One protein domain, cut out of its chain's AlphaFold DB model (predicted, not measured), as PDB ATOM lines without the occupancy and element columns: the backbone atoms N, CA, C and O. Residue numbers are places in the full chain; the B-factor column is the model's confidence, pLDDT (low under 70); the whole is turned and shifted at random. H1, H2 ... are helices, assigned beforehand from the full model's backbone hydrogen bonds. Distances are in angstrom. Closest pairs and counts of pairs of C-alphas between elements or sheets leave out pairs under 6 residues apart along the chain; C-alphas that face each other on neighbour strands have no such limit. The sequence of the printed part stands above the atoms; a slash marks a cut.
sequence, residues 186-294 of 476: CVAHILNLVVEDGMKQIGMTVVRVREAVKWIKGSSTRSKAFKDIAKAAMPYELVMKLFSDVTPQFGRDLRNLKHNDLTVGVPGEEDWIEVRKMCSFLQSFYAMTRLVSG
ATOM      1  N   CYS A 186      15.676 -38.607 -44.810       52.28
ATOM      2  CA  CYS A 186      15.696 -38.080 -43.440       52.28
ATOM      3  C   CYS A 186      14.363 -38.341 -42.720       52.28
ATOM      4  O   CYS A 186      13.302 -38.043 -43.268       52.28
ATOM      5  N   VAL A 187      14.399 -38.783 -41.455       49.50
ATOM      6  CA  VAL A 187      13.193 -38.955 -40.610       49.50
ATOM      7  C   VAL A 187      12.403 -37.654 -40.517       49.50
ATOM      8  O   VAL A 187      11.186 -37.680 -40.596       49.50
ATOM      9  N   ALA A 188      13.073 -36.501 -40.443       51.00
ATOM     10  CA  ALA A 188      12.407 -35.198 -40.459       51.00
ATOM     11  C   ALA A 188      11.623 -34.941 -41.762       51.00
ATOM     12  O   ALA A 188      10.528 -34.389 -41.720       51.00
ATOM     13  N   HIS A 189      12.142 -35.373 -42.916       53.09
ATOM     14  CA  HIS A 189      11.438 -35.259 -44.195       53.09
ATOM     15  C   HIS A 189      10.301 -36.275 -44.305       53.09
ATOM     16  O   HIS A 189       9.227 -35.917 -44.764       53.09
ATOM     17  N   ILE A 190      10.496 -37.505 -43.828       53.25
ATOM     18  CA  ILE A 190       9.450 -38.536 -43.800       53.25
ATOM     19  C   ILE A 190       8.313 -38.112 -42.867       53.25
ATOM     20  O   ILE A 190       7.164 -38.144 -43.286       53.25
ATOM     21  N   LEU A 191       8.621 -37.618 -41.662       55.12
ATOM     22  CA  LEU A 191       7.651 -37.033 -40.732       55.12
ATOM     23  C   LEU A 191       6.921 -35.840 -41.363       55.12
ATOM     24  O   LEU A 191       5.702 -35.752 -41.247       55.12
ATOM     25  N   ASN A 192       7.629 -34.953 -42.070       60.66
ATOM     26  CA  ASN A 192       7.003 -33.824 -42.759       60.66
ATOM     27  C   ASN A 192       6.089 -34.275 -43.907       60.66
ATOM     28  O   ASN A 192       4.955 -33.818 -43.973       60.66
ATOM     29  N   LEU A 193       6.533 -35.195 -44.769       57.00
ATOM     30  CA  LEU A 193       5.723 -35.753 -45.859       57.00
ATOM     31  C   LEU A 193       4.484 -36.478 -45.328       57.00
ATOM     32  O   LEU A 193       3.408 -36.381 -45.907       57.00
ATOM     33  N   VAL A 194       4.633 -37.181 -44.208       54.50
ATOM     34  CA  VAL A 194       3.563 -37.883 -43.501       54.50
ATOM     35  C   VAL A 194       2.541 -36.906 -42.921       54.50
ATOM     36  O   VAL A 194       1.340 -37.082 -43.125       54.50
ATOM     37  N   VAL A 195       3.003 -35.856 -42.238       58.94
ATOM     38  CA  VAL A 195       2.127 -34.801 -41.718       58.94
ATOM     39  C   VAL A 195       1.442 -34.077 -42.874       58.94
ATOM     40  O   VAL A 195       0.241 -33.851 -42.808       58.94
ATOM     41  N   GLU A 196       2.147 -33.768 -43.962       59.34
ATOM     42  CA  GLU A 196       1.554 -33.166 -45.161       59.34
ATOM     43  C   GLU A 196       0.472 -34.058 -45.783       59.34
ATOM     44  O   GLU A 196      -0.585 -33.559 -46.169       59.34
ATOM     45  N   ASP A 197       0.690 -35.370 -45.847       57.91
ATOM     46  CA  ASP A 197      -0.277 -36.319 -46.395       57.91
ATOM     47  C   ASP A 197      -1.488 -36.571 -45.489       57.91
ATOM     48  O   ASP A 197      -2.576 -36.822 -46.018       57.91
ATOM     49  N   GLY A 198      -1.331 -36.468 -44.165       53.72
ATOM     50  CA  GLY A 198      -2.441 -36.446 -43.205       53.72
ATOM     51  C   GLY A 198      -3.221 -35.128 -43.256       53.72
ATOM     52  O   GLY A 198      -4.447 -35.122 -43.315       53.72
ATOM     53  N   MET A 199      -2.520 -33.995 -43.372       58.56
ATOM     54  CA  MET A 199      -3.119 -32.655 -43.469       58.56
ATOM     55  C   MET A 199      -3.934 -32.443 -44.755       58.56
ATOM     56  O   MET A 199      -4.816 -31.585 -44.780       58.56
ATOM     57  N   LYS A 200      -3.684 -33.223 -45.818       58.84
ATOM     58  CA  LYS A 200      -4.477 -33.203 -47.065       58.84
ATOM     59  C   LYS A 200      -5.918 -33.692 -46.884       58.84
ATOM     60  O   LYS A 200      -6.756 -33.368 -47.719       58.84
ATOM     61  N   GLN A 201      -6.215 -34.449 -45.829       53.59
ATOM     62  CA  GLN A 201      -7.548 -35.025 -45.598       53.59
ATOM     63  C   GLN A 201      -8.493 -34.072 -44.852       53.59
ATOM     64  O   GLN A 201      -9.706 -34.232 -44.901       53.59
ATOM     65  N   ILE A 202      -7.953 -33.015 -44.247       57.47
ATOM     66  CA  ILE A 202      -8.642 -32.135 -43.289       57.47
ATOM     67  C   ILE A 202      -9.334 -30.953 -44.008       57.47
ATOM     68  O   ILE A 202      -9.299 -29.793 -43.582       57.47
ATOM     69  N   GLY A 203      -9.883 -31.245 -45.193       66.50
ATOM     70  CA  GLY A 203      -9.994 -30.361 -46.362       66.50
ATOM     71  C   GLY A 203     -10.777 -29.047 -46.228       66.50
ATOM     72  O   GLY A 203     -10.699 -28.230 -47.141       66.50
ATOM     73  N   MET A 204     -11.484 -28.780 -45.123       75.56
ATOM     74  CA  MET A 204     -12.192 -27.505 -44.910       75.56
ATOM     75  C   MET A 204     -11.959 -26.882 -43.534       75.56
ATOM     76  O   MET A 204     -11.838 -25.660 -43.443       75.56
ATOM     77  N   THR A 205     -11.806 -27.676 -42.477       73.38
ATOM     78  CA  THR A 205     -11.595 -27.171 -41.112       73.38
ATOM     79  C   THR A 205     -10.316 -26.344 -40.983       73.38
ATOM     80  O   THR A 205     -10.331 -25.209 -40.495       73.38
ATOM     81  N   VAL A 206      -9.205 -26.833 -41.543       73.12
ATOM     82  CA  VAL A 206      -7.932 -26.087 -41.578       73.12
ATOM     83  C   VAL A 206      -8.060 -24.803 -42.394       73.12
ATOM     84  O   VAL A 206      -7.476 -23.779 -42.033       73.12
ATOM     85  N   VAL A 207      -8.831 -24.838 -43.482       77.19
ATOM     86  CA  VAL A 207      -9.059 -23.680 -44.354       77.19
ATOM     87  C   VAL A 207      -9.859 -22.608 -43.615       77.19
ATOM     88  O   VAL A 207      -9.441 -21.449 -43.597       77.19
ATOM     89  N   ARG A 208     -10.945 -22.994 -42.930       80.12
ATOM     90  CA  ARG A 208     -11.772 -22.102 -42.101       80.12
ATOM     91  C   ARG A 208     -10.952 -21.415 -41.021       80.12
ATOM     92  O   ARG A 208     -10.964 -20.186 -40.921       80.12
ATOM     93  N   VAL A 209     -10.176 -22.184 -40.262       78.00
ATOM     94  CA  VAL A 209      -9.323 -21.644 -39.194       78.00
ATOM     95  C   VAL A 209      -8.228 -20.734 -39.761       78.00
ATOM     96  O   VAL A 209      -7.997 -19.642 -39.237       78.00
ATOM     97  N   ARG A 210      -7.574 -21.130 -40.859       81.88
ATOM     98  CA  ARG A 210      -6.509 -20.342 -41.498       81.88
ATOM     99  C   ARG A 210      -7.016 -18.998 -42.007       81.88
ATOM    100  O   ARG A 210      -6.401 -17.972 -41.706       81.88
ATOM    101  N   GLU A 211      -8.115 -18.983 -42.756       81.56
ATOM    102  CA  GLU A 211      -8.662 -17.743 -43.313       81.56
ATOM    103  C   GLU A 211      -9.226 -16.834 -42.213       81.56
ATOM    104  O   GLU A 211      -9.009 -15.622 -42.257       81.56
ATOM    105  N   ALA A 212      -9.820 -17.398 -41.156       81.88
ATOM    106  CA  ALA A 212     -10.222 -16.642 -39.972       81.88
ATOM    107  C   ALA A 212      -9.031 -15.933 -39.301       81.88
ATOM    108  O   ALA A 212      -9.069 -14.722 -39.061       81.88
ATOM    109  N   VAL A 213      -7.933 -16.655 -39.054       83.12
ATOM    110  CA  VAL A 213      -6.711 -16.088 -38.455       83.12
ATOM    111  C   VAL A 213      -6.074 -15.037 -39.365       83.12
ATOM    112  O   VAL A 213      -5.632 -13.989 -38.886       83.12
ATOM    113  N   LYS A 214      -6.032 -15.288 -40.675       83.69
ATOM    114  CA  LYS A 214      -5.502 -14.356 -41.676       83.69
ATOM    115  C   LYS A 214      -6.312 -13.064 -41.724       83.69
ATOM    116  O   LYS A 214      -5.721 -11.985 -41.730       83.69
ATOM    117  N   TRP A 215      -7.641 -13.152 -41.666       87.31
ATOM    118  CA  TRP A 215      -8.516 -11.983 -41.591       87.31
ATOM    119  C   TRP A 215      -8.244 -11.164 -40.324       87.31
ATOM    120  O   TRP A 215      -8.038  -9.953 -40.406       87.31
ATOM    121  N   ILE A 216      -8.144 -11.816 -39.160       81.50
ATOM    122  CA  ILE A 216      -7.855 -11.146 -37.879       81.50
ATOM    123  C   ILE A 216      -6.489 -10.448 -37.911       81.50
ATOM    124  O   ILE A 216      -6.368  -9.291 -37.503       81.50
ATOM    125  N   LYS A 217      -5.450 -11.132 -38.405       83.44
ATOM    126  CA  LYS A 217      -4.081 -10.594 -38.477       83.44
ATOM    127  C   LYS A 217      -3.898  -9.543 -39.571       83.44
ATOM    128  O   LYS A 217      -2.974  -8.744 -39.475       83.44
ATOM    129  N   GLY A 218      -4.784  -9.492 -40.563       82.25
ATOM    130  CA  GLY A 218      -4.719  -8.532 -41.664       82.25
ATOM    131  C   GLY A 218      -4.986  -7.074 -41.266       82.25
ATOM    132  O   GLY A 218      -5.044  -6.216 -42.136       82.25
ATOM    133  N   SER A 219      -5.246  -6.758 -39.994       90.62
ATOM    134  CA  SER A 219      -5.275  -5.377 -39.490       90.62
ATOM    135  C   SER A 219      -4.818  -5.338 -38.039       90.62
ATOM    136  O   SER A 219      -5.255  -6.150 -37.221       90.62
ATOM    137  N   SER A 220      -3.997  -4.346 -37.699       85.12
ATOM    138  CA  SER A 220      -3.572  -4.087 -36.321       85.12
ATOM    139  C   SER A 220      -4.762  -3.833 -35.389       85.12
ATOM    140  O   SER A 220      -4.776  -4.345 -34.269       85.12
ATOM    141  N   THR A 221      -5.795  -3.129 -35.862       87.81
ATOM    142  CA  THR A 221      -7.030  -2.857 -35.110       87.81
ATOM    143  C   THR A 221      -7.825  -4.135 -34.848       87.81
ATOM    144  O   THR A 221      -8.203  -4.394 -33.707       87.81
ATOM    145  N   ARG A 222      -8.013  -4.981 -35.874       87.31
ATOM    146  CA  ARG A 222      -8.703  -6.280 -35.743       87.31
ATOM    147  C   ARG A 222      -7.958  -7.221 -34.798       87.31
ATOM    148  O   ARG A 222      -8.567  -7.826 -33.921       87.31
ATOM    149  N   SER A 223      -6.632  -7.293 -34.927       85.31
ATOM    150  CA  SER A 223      -5.786  -8.105 -34.052       85.31
ATOM    151  C   SER A 223      -5.842  -7.637 -32.596       85.31
ATOM    152  O   SER A 223      -5.870  -8.473 -31.694       85.31
ATOM    153  N   LYS A 224      -5.888  -6.319 -32.350       85.75
ATOM    154  CA  LYS A 224      -6.040  -5.757 -31.002       85.75
ATOM    155  C   LYS A 224      -7.412  -6.086 -30.405       85.75
ATOM    156  O   LYS A 224      -7.452  -6.633 -29.311       85.75
ATOM    157  N   ALA A 225      -8.496  -5.861 -31.149       85.00
ATOM    158  CA  ALA A 225      -9.856  -6.181 -30.707       85.00
ATOM    159  C   ALA A 225     -10.023  -7.672 -30.366       85.00
ATOM    160  O   ALA A 225     -10.555  -8.017 -29.313       85.00
ATOM    161  N   PHE A 226      -9.488  -8.558 -31.211       83.12
ATOM    162  CA  PHE A 226      -9.490  -9.997 -30.949       83.12
ATOM    163  C   PHE A 226      -8.709 -10.358 -29.679       83.12
ATOM    164  O   PHE A 226      -9.184 -11.137 -28.858       83.12
ATOM    165  N   LYS A 227      -7.519  -9.771 -29.482       84.31
ATOM    166  CA  LYS A 227      -6.718  -9.979 -28.265       84.31
ATOM    167  C   LYS A 227      -7.435  -9.486 -27.013       84.31
ATOM    168  O   LYS A 227      -7.296 -10.115 -25.974       84.31
ATOM    169  N   ASP A 228      -8.158  -8.377 -27.093       84.00
ATOM    170  CA  ASP A 228      -8.874  -7.822 -25.944       84.00
ATOM    171  C   ASP A 228     -10.060  -8.715 -25.533       84.00
ATOM    172  O   ASP A 228     -10.264  -8.924 -24.341       84.00
ATOM    173  N   ILE A 229     -10.740  -9.354 -26.492       79.31
ATOM    174  CA  ILE A 229     -11.757 -10.389 -26.220       79.31
ATOM    175  C   ILE A 229     -11.107 -11.675 -25.683       79.31
ATOM    176  O   ILE A 229     -11.577 -12.243 -24.699       79.31
ATOM    177  N   ALA A 230      -9.982 -12.103 -26.263       78.12
ATOM    178  CA  ALA A 230      -9.249 -13.291 -25.822       78.12
ATOM    179  C   ALA A 230      -8.679 -13.170 -24.395       78.12
ATOM    180  O   ALA A 230      -8.454 -14.178 -23.736       78.12
ATOM    181  N   LYS A 231      -8.442 -11.949 -23.898       77.56
ATOM    182  CA  LYS A 231      -8.025 -11.710 -22.503       77.56
ATOM    183  C   LYS A 231      -9.152 -11.948 -21.493       77.56
ATOM    184  O   LYS A 231      -8.854 -12.144 -20.320       77.56
ATOM    185  N   ALA A 232     -10.414 -11.894 -21.925       67.62
ATOM    186  CA  ALA A 232     -11.585 -11.973 -21.054       67.62
ATOM    187  C   ALA A 232     -12.179 -13.391 -20.934       67.62
ATOM    188  O   ALA A 232     -12.967 -13.632 -20.022       67.62
ATOM    189  N   ALA A 233     -11.821 -14.330 -21.819       51.16
ATOM    190  CA  ALA A 233     -12.414 -15.666 -21.858       51.16
ATOM    191  C   ALA A 233     -11.411 -16.755 -22.285       51.16
ATOM    192  O   ALA A 233     -10.590 -16.555 -23.178       51.16
ATOM    193  N   MET A 234     -11.535 -17.932 -21.656       62.62
ATOM    194  CA  MET A 234     -10.983 -19.212 -22.131       62.62
ATOM    195  C   MET A 234     -11.599 -19.620 -23.502       62.62
ATOM    196  O   MET A 234     -12.345 -18.847 -24.097       62.62
ATOM    197  N   PRO A 235     -11.438 -20.888 -23.929       66.38
ATOM    198  CA  PRO A 235     -10.761 -21.386 -25.145       66.38
ATOM    199  C   PRO A 235     -11.067 -20.643 -26.465       66.38
ATOM    200  O   PRO A 235     -12.127 -20.053 -26.634       66.38
ATOM    201  N   TYR A 236     -10.170 -20.749 -27.460       69.50
ATOM    202  CA  TYR A 236     -10.271 -20.058 -28.766       69.50
ATOM    203  C   TYR A 236     -11.620 -20.200 -29.490       69.50
ATOM    204  O   TYR A 236     -12.036 -19.270 -30.175       69.50
ATOM    205  N   GLU A 237     -12.311 -21.320 -29.297       71.50
ATOM    206  CA  GLU A 237     -13.671 -21.576 -29.780       71.50
ATOM    207  C   GLU A 237     -14.676 -20.498 -29.338       71.50
ATOM    208  O   GLU A 237     -15.355 -19.885 -30.164       71.50
ATOM    209  N   LEU A 238     -14.706 -20.194 -28.038       74.44
ATOM    210  CA  LEU A 238     -15.617 -19.210 -27.462       74.44
ATOM    211  C   LEU A 238     -15.237 -17.786 -27.886       74.44
ATOM    212  O   LEU A 238     -16.104 -16.966 -28.187       74.44
ATOM    213  N   VAL A 239     -13.932 -17.514 -27.984       79.50
ATOM    214  CA  VAL A 239     -13.402 -16.232 -28.470       79.50
ATOM    215  C   VAL A 239     -13.827 -15.980 -29.919       79.50
ATOM    216  O   VAL A 239     -14.244 -14.869 -30.240       79.50
ATOM    217  N   MET A 240     -13.767 -16.989 -30.796       79.38
ATOM    218  CA  MET A 240     -14.151 -16.846 -32.207       79.38
ATOM    219  C   MET A 240     -15.649 -16.584 -32.380       79.38
ATOM    220  O   MET A 240     -16.032 -15.754 -33.207       79.38
ATOM    221  N   LYS A 241     -16.484 -17.250 -31.573       81.44
ATOM    222  CA  LYS A 241     -17.940 -17.060 -31.549       81.44
ATOM    223  C   LYS A 241     -18.296 -15.637 -31.108       81.44
ATOM    224  O   LYS A 241     -18.910 -14.896 -31.870       81.44
ATOM    225  N   LEU A 242     -17.770 -15.204 -29.959       81.94
ATOM    226  CA  LEU A 242     -17.962 -13.844 -29.442       81.94
ATOM    227  C   LEU A 242     -17.433 -12.773 -30.403       81.94
ATOM    228  O   LEU A 242     -18.053 -11.728 -30.590       81.94
ATOM    229  N   PHE A 243     -16.291 -13.023 -31.045       83.94
ATOM    230  CA  PHE A 243     -15.723 -12.093 -32.017       83.94
ATOM    231  C   PHE A 243     -16.607 -11.944 -33.260       83.94
ATOM    232  O   PHE A 243     -16.740 -10.835 -33.778       83.94
ATOM    233  N   SER A 244     -17.239 -13.031 -33.717       85.00
ATOM    234  CA  SER A 244     -18.217 -13.003 -34.810       85.00
ATOM    235  C   SER A 244     -19.460 -12.188 -34.451       85.00
ATOM    236  O   SER A 244     -19.941 -11.427 -35.291       85.00
ATOM    237  N   ASP A 245     -19.937 -12.295 -33.211       84.81
ATOM    238  CA  ASP A 245     -21.116 -11.561 -32.738       84.81
ATOM    239  C   ASP A 245     -20.840 -10.054 -32.625       84.81
ATOM    240  O   ASP A 245     -21.630  -9.226 -33.081       84.81
ATOM    241  N   VAL A 246     -19.676  -9.684 -32.079       85.44
ATOM    242  CA  VAL A 246     -19.258  -8.280 -31.916       85.44
ATOM    243  C   VAL A 246     -18.798  -7.661 -33.242       85.44
ATOM    244  O   VAL A 246     -18.894  -6.448 -33.434       85.44
ATOM    245  N   THR A 247     -18.323  -8.481 -34.186       86.75
ATOM    246  CA  THR A 247     -17.809  -8.032 -35.488       86.75
ATOM    247  C   THR A 247     -18.535  -8.737 -36.642       86.75
ATOM    248  O   THR A 247     -17.950  -9.595 -37.301       86.75
ATOM    249  N   PRO A 248     -19.771  -8.340 -37.004       85.69
ATOM    250  CA  PRO A 248     -20.538  -9.009 -38.065       85.69
ATOM    251  C   PRO A 248     -19.835  -9.045 -39.433       85.69
ATOM    252  O   PRO A 248     -20.087  -9.934 -40.249       85.69
ATOM    253  N   GLN A 249     -18.932  -8.088 -39.690       86.25
ATOM    254  CA  GLN A 249     -18.111  -8.053 -40.902       86.25
ATOM    255  C   GLN A 249     -17.181  -9.269 -41.014       86.25
ATOM    256  O   GLN A 249     -16.991  -9.777 -42.112       86.25
ATOM    257  N   PHE A 250     -16.672  -9.780 -39.888       86.38
ATOM    258  CA  PHE A 250     -15.835 -10.979 -39.840       86.38
ATOM    259  C   PHE A 250     -16.562 -12.186 -40.436       86.38
ATOM    260  O   PHE A 250     -16.056 -12.832 -41.352       86.38
ATOM    261  N   GLY A 251     -17.792 -12.444 -39.983       85.50
ATOM    262  CA  GLY A 251     -18.581 -13.562 -40.489       85.50
ATOM    263  C   GLY A 251     -19.020 -13.389 -41.944       85.50
ATOM    264  O   GLY A 251     -19.033 -14.364 -42.693       85.50
ATOM    265  N   ARG A 252     -19.359 -12.162 -42.365       85.44
ATOM    266  CA  ARG A 252     -19.720 -11.874 -43.765       85.44
ATOM    267  C   ARG A 252     -18.550 -12.112 -44.714       85.44
ATOM    268  O   ARG A 252     -18.716 -12.819 -45.703       85.44
ATOM    269  N   ASP A 253     -17.380 -11.571 -44.392       87.38
ATOM    270  CA  ASP A 253     -16.199 -11.665 -45.251       87.38
ATOM    271  C   ASP A 253     -15.737 -13.112 -45.420       87.38
ATOM    272  O   ASP A 253     -15.436 -13.531 -46.534       87.38
ATOM    273  N   LEU A 254     -15.745 -13.906 -44.343       86.56
ATOM    274  CA  LEU A 254     -15.363 -15.316 -44.417       86.56
ATOM    275  C   LEU A 254     -16.357 -16.166 -45.219       86.56
ATOM    276  O   LEU A 254     -15.941 -17.097 -45.903       86.56
ATOM    277  N   ARG A 255     -17.661 -15.859 -45.181       88.25
ATOM    278  CA  ARG A 255     -18.669 -16.562 -46.001       88.25
ATOM    279  C   ARG A 255     -18.566 -16.240 -47.493       88.25
ATOM    280  O   ARG A 255     -18.994 -17.051 -48.307       88.25
ATOM    281  N   ASN A 256     -17.977 -15.098 -47.847       87.94
ATOM    282  CA  ASN A 256     -17.712 -14.730 -49.238       87.94
ATOM    283  C   ASN A 256     -16.482 -15.449 -49.820       87.94
ATOM    284  O   ASN A 256     -16.297 -15.449 -51.037       87.94
ATOM    285  N   LEU A 257     -15.643 -16.065 -48.977       85.38
ATOM    286  CA  LEU A 257     -14.514 -16.876 -49.425       85.38
ATOM    287  C   LEU A 257     -14.987 -18.271 -49.839       85.38
ATOM    288  O   LEU A 257     -15.796 -18.903 -49.151       85.38
ATOM    289  N   LYS A 258     -14.426 -18.763 -50.944       83.12
ATOM    290  CA  LYS A 258     -14.640 -20.125 -51.434       83.12
ATOM    291  C   LYS A 258     -13.332 -20.904 -51.474       83.12
ATOM    292  O   LYS A 258     -12.295 -20.356 -51.844       83.12
ATOM    293  N   HIS A 259     -13.406 -22.185 -51.138       77.44
ATOM    294  CA  HIS A 259     -12.337 -23.159 -51.325       77.44
ATOM    295  C   HIS A 259     -12.944 -24.439 -51.901       77.44
ATOM    296  O   HIS A 259     -13.869 -24.978 -51.304       77.44
ATOM    297  N   ASN A 260     -12.464 -24.893 -53.065       72.56
ATOM    298  CA  ASN A 260     -13.018 -26.047 -53.796       72.56
ATOM    299  C   ASN A 260     -14.558 -26.014 -53.879       72.56
ATOM    300  O   ASN A 260     -15.233 -26.954 -53.477       72.56
ATOM    301  N   ASP A 261     -15.100 -24.874 -54.325       79.44
ATOM    302  CA  ASP A 261     -16.537 -24.574 -54.452       79.44
ATOM    303  C   ASP A 261     -17.365 -24.534 -53.154       79.44
ATOM    304  O   ASP A 261     -18.514 -24.082 -53.175       79.44
ATOM    305  N   LEU A 262     -16.771 -24.871 -52.009       79.69
ATOM    306  CA  LEU A 262     -17.389 -24.779 -50.690       79.69
ATOM    307  C   LEU A 262     -17.154 -23.404 -50.058       79.69
ATOM    308  O   LEU A 262     -16.074 -22.813 -50.161       79.69
ATOM    309  N   THR A 263     -18.172 -22.881 -49.376       83.56
ATOM    310  CA  THR A 263     -18.044 -21.651 -48.584       83.56
ATOM    311  C   THR A 263     -17.200 -21.914 -47.348       83.56
ATOM    312  O   THR A 263     -17.469 -22.864 -46.616       83.56
ATOM    313  N   VAL A 264     -16.224 -21.046 -47.085       84.00
ATOM    314  CA  VAL A 264     -15.354 -21.164 -45.909       84.00
ATOM    315  C   VAL A 264     -16.160 -20.834 -44.647       84.00
ATOM    316  O   VAL A 264     -16.444 -21.711 -43.845       84.00
ATOM    317  N   GLY A 265     -16.629 -19.597 -44.489       85.69
ATOM    318  CA  GLY A 265     -17.407 -19.213 -43.308       85.69
ATOM    319  C   GLY A 265     -16.601 -19.213 -41.999       85.69
ATOM    320  O   GLY A 265     -15.382 -19.382 -41.984       85.69
ATOM    321  N   VAL A 266     -17.288 -18.933 -40.888       86.12
ATOM    322  CA  VAL A 266     -16.673 -18.881 -39.550       86.12
ATOM    323  C   VAL A 266     -16.492 -20.312 -39.027       86.12
ATOM    324  O   VAL A 266     -17.432 -21.094 -39.177       86.12
ATOM    325  N   PRO A 267     -15.349 -20.653 -38.397       82.88
ATOM    326  CA  PRO A 267     -15.179 -21.943 -37.731       82.88
ATOM    327  C   PRO A 267     -16.263 -22.186 -36.669       82.88
ATOM    328  O   PRO A 267     -16.442 -21.354 -35.774       82.88
ATOM    329  N   GLY A 268     -16.981 -23.301 -36.783       83.38
ATOM    330  CA  GLY A 268     -18.017 -23.756 -35.856       83.38
ATOM    331  C   GLY A 268     -17.485 -24.699 -34.773       83.38
ATOM    332  O   GLY A 268     -16.295 -24.982 -34.708       83.38
ATOM    333  N   GLU A 269     -18.370 -25.198 -33.911       80.00
ATOM    334  CA  GLU A 269     -18.000 -26.077 -32.784       80.00
ATOM    335  C   GLU A 269     -17.384 -27.407 -33.271       80.00
ATOM    336  O   GLU A 269     -16.391 -27.877 -32.715       80.00
ATOM    337  N   GLU A 270     -17.883 -27.952 -34.387       79.88
ATOM    338  CA  GLU A 270     -17.332 -29.146 -35.050       79.88
ATOM    339  C   GLU A 270     -15.871 -28.952 -35.496       79.88
ATOM    340  O   GLU A 270     -15.038 -29.828 -35.260       79.88
ATOM    341  N   ASP A 271     -15.526 -27.770 -36.030       77.06
ATOM    342  CA  ASP A 271     -14.151 -27.435 -36.427       77.06
ATOM    343  C   ASP A 271     -13.188 -27.510 -35.240       77.06
ATOM    344  O   ASP A 271     -12.057 -27.972 -35.365       77.06
ATOM    345  N   TRP A 272     -13.621 -27.057 -34.062       77.25
ATOM    346  CA  TRP A 272     -12.774 -27.040 -32.870       77.25
ATOM    347  C   TRP A 272     -12.611 -28.421 -32.238       77.25
ATOM    348  O   TRP A 272     -11.577 -28.686 -31.620       77.25
ATOM    349  N   ILE A 273     -13.587 -29.317 -32.412       75.62
ATOM    350  CA  ILE A 273     -13.452 -30.733 -32.053       75.62
ATOM    351  C   ILE A 273     -12.378 -31.386 -32.931       75.62
ATOM    352  O   ILE A 273     -11.458 -32.010 -32.401       75.62
ATOM    353  N   GLU A 274     -12.439 -31.180 -34.245       68.69
ATOM    354  CA  GLU A 274     -11.471 -31.722 -35.204       68.69
ATOM    355  C   GLU A 274     -10.068 -31.115 -35.015       68.69
ATOM    356  O   GLU A 274      -9.074 -31.838 -34.972       68.69
ATOM    357  N   VAL A 275      -9.966 -29.804 -34.758       70.81
ATOM    358  CA  VAL A 275      -8.697 -29.143 -34.399       70.81
ATOM    359  C   VAL A 275      -8.100 -29.727 -33.122       70.81
ATOM    360  O   VAL A 275      -6.894 -29.946 -33.073       70.81
ATOM    361  N   ARG A 276      -8.902 -30.003 -32.084       71.38
ATOM    362  CA  ARG A 276      -8.393 -30.617 -30.846       71.38
ATOM    363  C   ARG A 276      -7.857 -32.025 -31.093       71.38
ATOM    364  O   ARG A 276      -6.743 -32.306 -30.655       71.38
ATOM    365  N   LYS A 277      -8.600 -32.858 -31.832       66.94
ATOM    366  CA  LYS A 277      -8.158 -34.203 -32.242       66.94
ATOM    367  C   LYS A 277      -6.841 -34.148 -33.025       66.94
ATOM    368  O   LYS A 277      -5.907 -34.903 -32.755       66.94
ATOM    369  N   MET A 278      -6.723 -33.181 -33.932       65.38
ATOM    370  CA  MET A 278      -5.515 -32.949 -34.718       65.38
ATOM    371  C   MET A 278      -4.349 -32.458 -33.863       65.38
ATOM    372  O   MET A 278      -3.232 -32.933 -34.025       65.38
ATOM    373  N   CYS A 279      -4.579 -31.533 -32.933       64.75
ATOM    374  CA  CYS A 279      -3.538 -31.069 -32.024       64.75
ATOM    375  C   CYS A 279      -3.010 -32.212 -31.151       64.75
ATOM    376  O   CYS A 279      -1.796 -32.313 -31.004       64.75
ATOM    377  N   SER A 280      -3.874 -33.094 -30.633       63.22
ATOM    378  CA  SER A 280      -3.425 -34.280 -29.890       63.22
ATOM    379  C   SER A 280      -2.625 -35.250 -30.760       63.22
ATOM    380  O   SER A 280      -1.603 -35.763 -30.315       63.22
ATOM    381  N   PHE A 281      -3.033 -35.449 -32.016       62.06
ATOM    382  CA  PHE A 281      -2.300 -36.280 -32.971       62.06
ATOM    383  C   PHE A 281      -0.921 -35.681 -33.304       62.06
ATOM    384  O   PHE A 281       0.107 -36.335 -33.139       62.06
ATOM    385  N   LEU A 282      -0.880 -34.401 -33.690       63.22
ATOM    386  CA  LEU A 282       0.339 -33.659 -34.034       63.22
ATOM    387  C   LEU A 282       1.291 -33.480 -32.850       63.22
ATOM    388  O   LEU A 282       2.494 -33.335 -33.056       63.22
ATOM    389  N   GLN A 283       0.792 -33.509 -31.614       63.19
ATOM    390  CA  GLN A 283       1.621 -33.399 -30.416       63.19
ATOM    391  C   GLN A 283       2.594 -34.576 -30.277       63.19
ATOM    392  O   GLN A 283       3.754 -34.358 -29.914       63.19
ATOM    393  N   SER A 284       2.165 -35.789 -30.632       57.62
ATOM    394  CA  SER A 284       3.039 -36.967 -30.687       57.62
ATOM    395  C   SER A 284       4.171 -36.758 -31.697       57.62
ATOM    396  O   SER A 284       5.336 -36.986 -31.377       57.62
ATOM    397  N   PHE A 285       3.862 -36.220 -32.882       59.81
ATOM    398  CA  PHE A 285       4.868 -35.919 -33.909       59.81
ATOM    399  C   PHE A 285       5.805 -34.791 -33.508       59.81
ATOM    400  O   PHE A 285       7.006 -34.900 -33.716       59.81
ATOM    401  N   TYR A 286       5.293 -33.741 -32.870       57.81
ATOM    402  CA  TYR A 286       6.107 -32.630 -32.389       57.81
ATOM    403  C   TYR A 286       7.160 -33.080 -31.366       57.81
ATOM    404  O   TYR A 286       8.315 -32.653 -31.443       57.81
ATOM    405  N   ALA A 287       6.786 -33.959 -30.429       56.44
ATOM    406  CA  ALA A 287       7.726 -34.533 -29.468       56.44
ATOM    407  C   ALA A 287       8.841 -35.325 -30.176       56.44
ATOM    408  O   ALA A 287      10.017 -35.144 -29.865       56.44
ATOM    409  N   MET A 288       8.479 -36.116 -31.189       56.28
ATOM    410  CA  MET A 288       9.427 -36.904 -31.986       56.28
ATOM    411  C   MET A 288      10.331 -36.023 -32.857       56.28
ATOM    412  O   MET A 288      11.547 -36.187 -32.851       56.28
ATOM    413  N   THR A 289       9.783 -35.018 -33.546       55.59
ATOM    414  CA  THR A 289      10.569 -34.071 -34.348       55.59
ATOM    415  C   THR A 289      11.583 -33.329 -33.487       55.59
ATOM    416  O   THR A 289      12.714 -33.141 -33.924       55.59
ATOM    417  N   ARG A 290      11.232 -32.935 -32.256       56.09
ATOM    418  CA  ARG A 290      12.189 -32.310 -31.328       56.09
ATOM    419  C   ARG A 290      13.357 -33.221 -30.979       56.09
ATOM    420  O   ARG A 290      14.476 -32.733 -30.874       56.09
ATOM    421  N   LEU A 291      13.083 -34.505 -30.792       53.00
ATOM    422  CA  LEU A 291      14.069 -35.499 -30.396       53.00
ATOM    423  C   LEU A 291      15.044 -35.815 -31.550       53.00
ATOM    424  O   LEU A 291      16.255 -35.821 -31.346       53.00
ATOM    425  N   VAL A 292      14.531 -35.899 -32.783       49.84
ATOM    426  CA  VAL A 292      15.323 -36.103 -34.013       49.84
ATOM    427  C   VAL A 292      16.063 -34.832 -34.478       49.84
ATOM    428  O   VAL A 292      17.073 -34.909 -35.177       49.84
ATOM    429  N   SER A 293      15.576 -33.640 -34.114       50.34
ATOM    430  CA  SER A 293      16.141 -32.343 -34.544       50.34
ATOM    431  C   SER A 293      17.203 -31.774 -33.594       50.34
ATOM    432  O   SER A 293      17.606 -30.621 -33.758       50.34
ATOM    433  N   GLY A 294      17.650 -32.544 -32.597       47.53
ATOM    434  CA  GLY A 294      18.738 -32.149 -31.703       47.53
ATOM    435  C   GLY A 294      20.040 -31.916 -32.475       47.53
ATOM    436  O   GLY A 294      20.500 -32.774 -33.221       47.53
TER     437      GLY A 294
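AT A GLANCE: This is residues 186 to 294 of the 476 residues of a protein of Salvia splendens (UniProt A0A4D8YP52). Two helices, H1 and the long H6, run side by side in opposite ways as an arm of two helices, and the other four helices, H2, H3, H4 and H5, make a head at one end of it. H2 lies nearest the middle of the whole, between H5 and the near end of H6, while residues 256 to 268, with no named element, make a loop on the way from H5 back to H6. The printed part has 109 residues with six named helices, in the order H1 to H6, and no named strand; the class is all helix. It is only just loose, close to compact, with a radius of gyration of the C-alphas of 16.1 A and spans of 46 by 35 by 25 A.

HOW THE PARTS SIT: H1, residues 187 to 199, touches H6, residues 269 to 292, opposite ways at a shallow tilt of 7 degrees; the closest C-alphas are those of Ala 188 and Thr 289, 6.5 A apart, and H6 touches H1 with residues 282 to 292 alone. H2, residues 205 to 217, is the hub, touching three helices. With residues 205 to 206 alone it touches H6, about perpendicular at 88 degrees; the closest C-alphas, of Thr 205 and Asp 271, are 5.3 A apart. H2 and H3, residues 220 to 230, touch only at the corner by their link, Ile 216 to Ser 223 being closest at 5.3 A between C-alphas. H3 touches H4, residues 236 to 246, at a steep tilt of 61 degrees, opposite ways; the C-alphas of Ala 230 and Val 239 come closest, 5.7 A. H4 and H5, residues 248 to 255, only just touch, with 3 pairs of C-alphas within 8 A, and only at the corner; the closest are those of Ser 244 and Gly 251, 5.7 A. H5 touches H2 at a steep tilt of 43 degrees, opposite ways, the C-alphas of Ala 212 and Leu 254 closest at 6.9 A. H4 and H6 are close but not clearly touching, with the C-alphas of Glu 237 and Trp 272 closest at 6.3 A. Among the pairs that are apart are H1 and H4, and H3 and H6. In H1, H2, H3, H4 and H5 every O i to N i+4 pair is within hydrogen-bond range; in H6 18 of 20 are.

IN THESE COORDINATES: H1 begins at C-alpha 187 (13.193, -38.955, -40.610) and is 17.7 A long. H2 is 18.4 A, H3 and H4 15.1 A each, and H5 11.1 A. H6 runs 34.8 A to C-alpha 292 (15.323, -36.103, -34.013), with a kink of 30 degrees near residue 282.

THE WHOLE: The C-alphas farthest apart, of Cys 186 and Val 246, are 47.4 A apart. The printed part has no cut. The link from H5 to H6 is long, 13 residues, and in it residues 258 to 259 pair antiparallel with residues 262 to 263. The mean pLDDT of the printed part is 72.8; residues 186 to 203, 232 to 236, 274 and 277 to 294 are under 70.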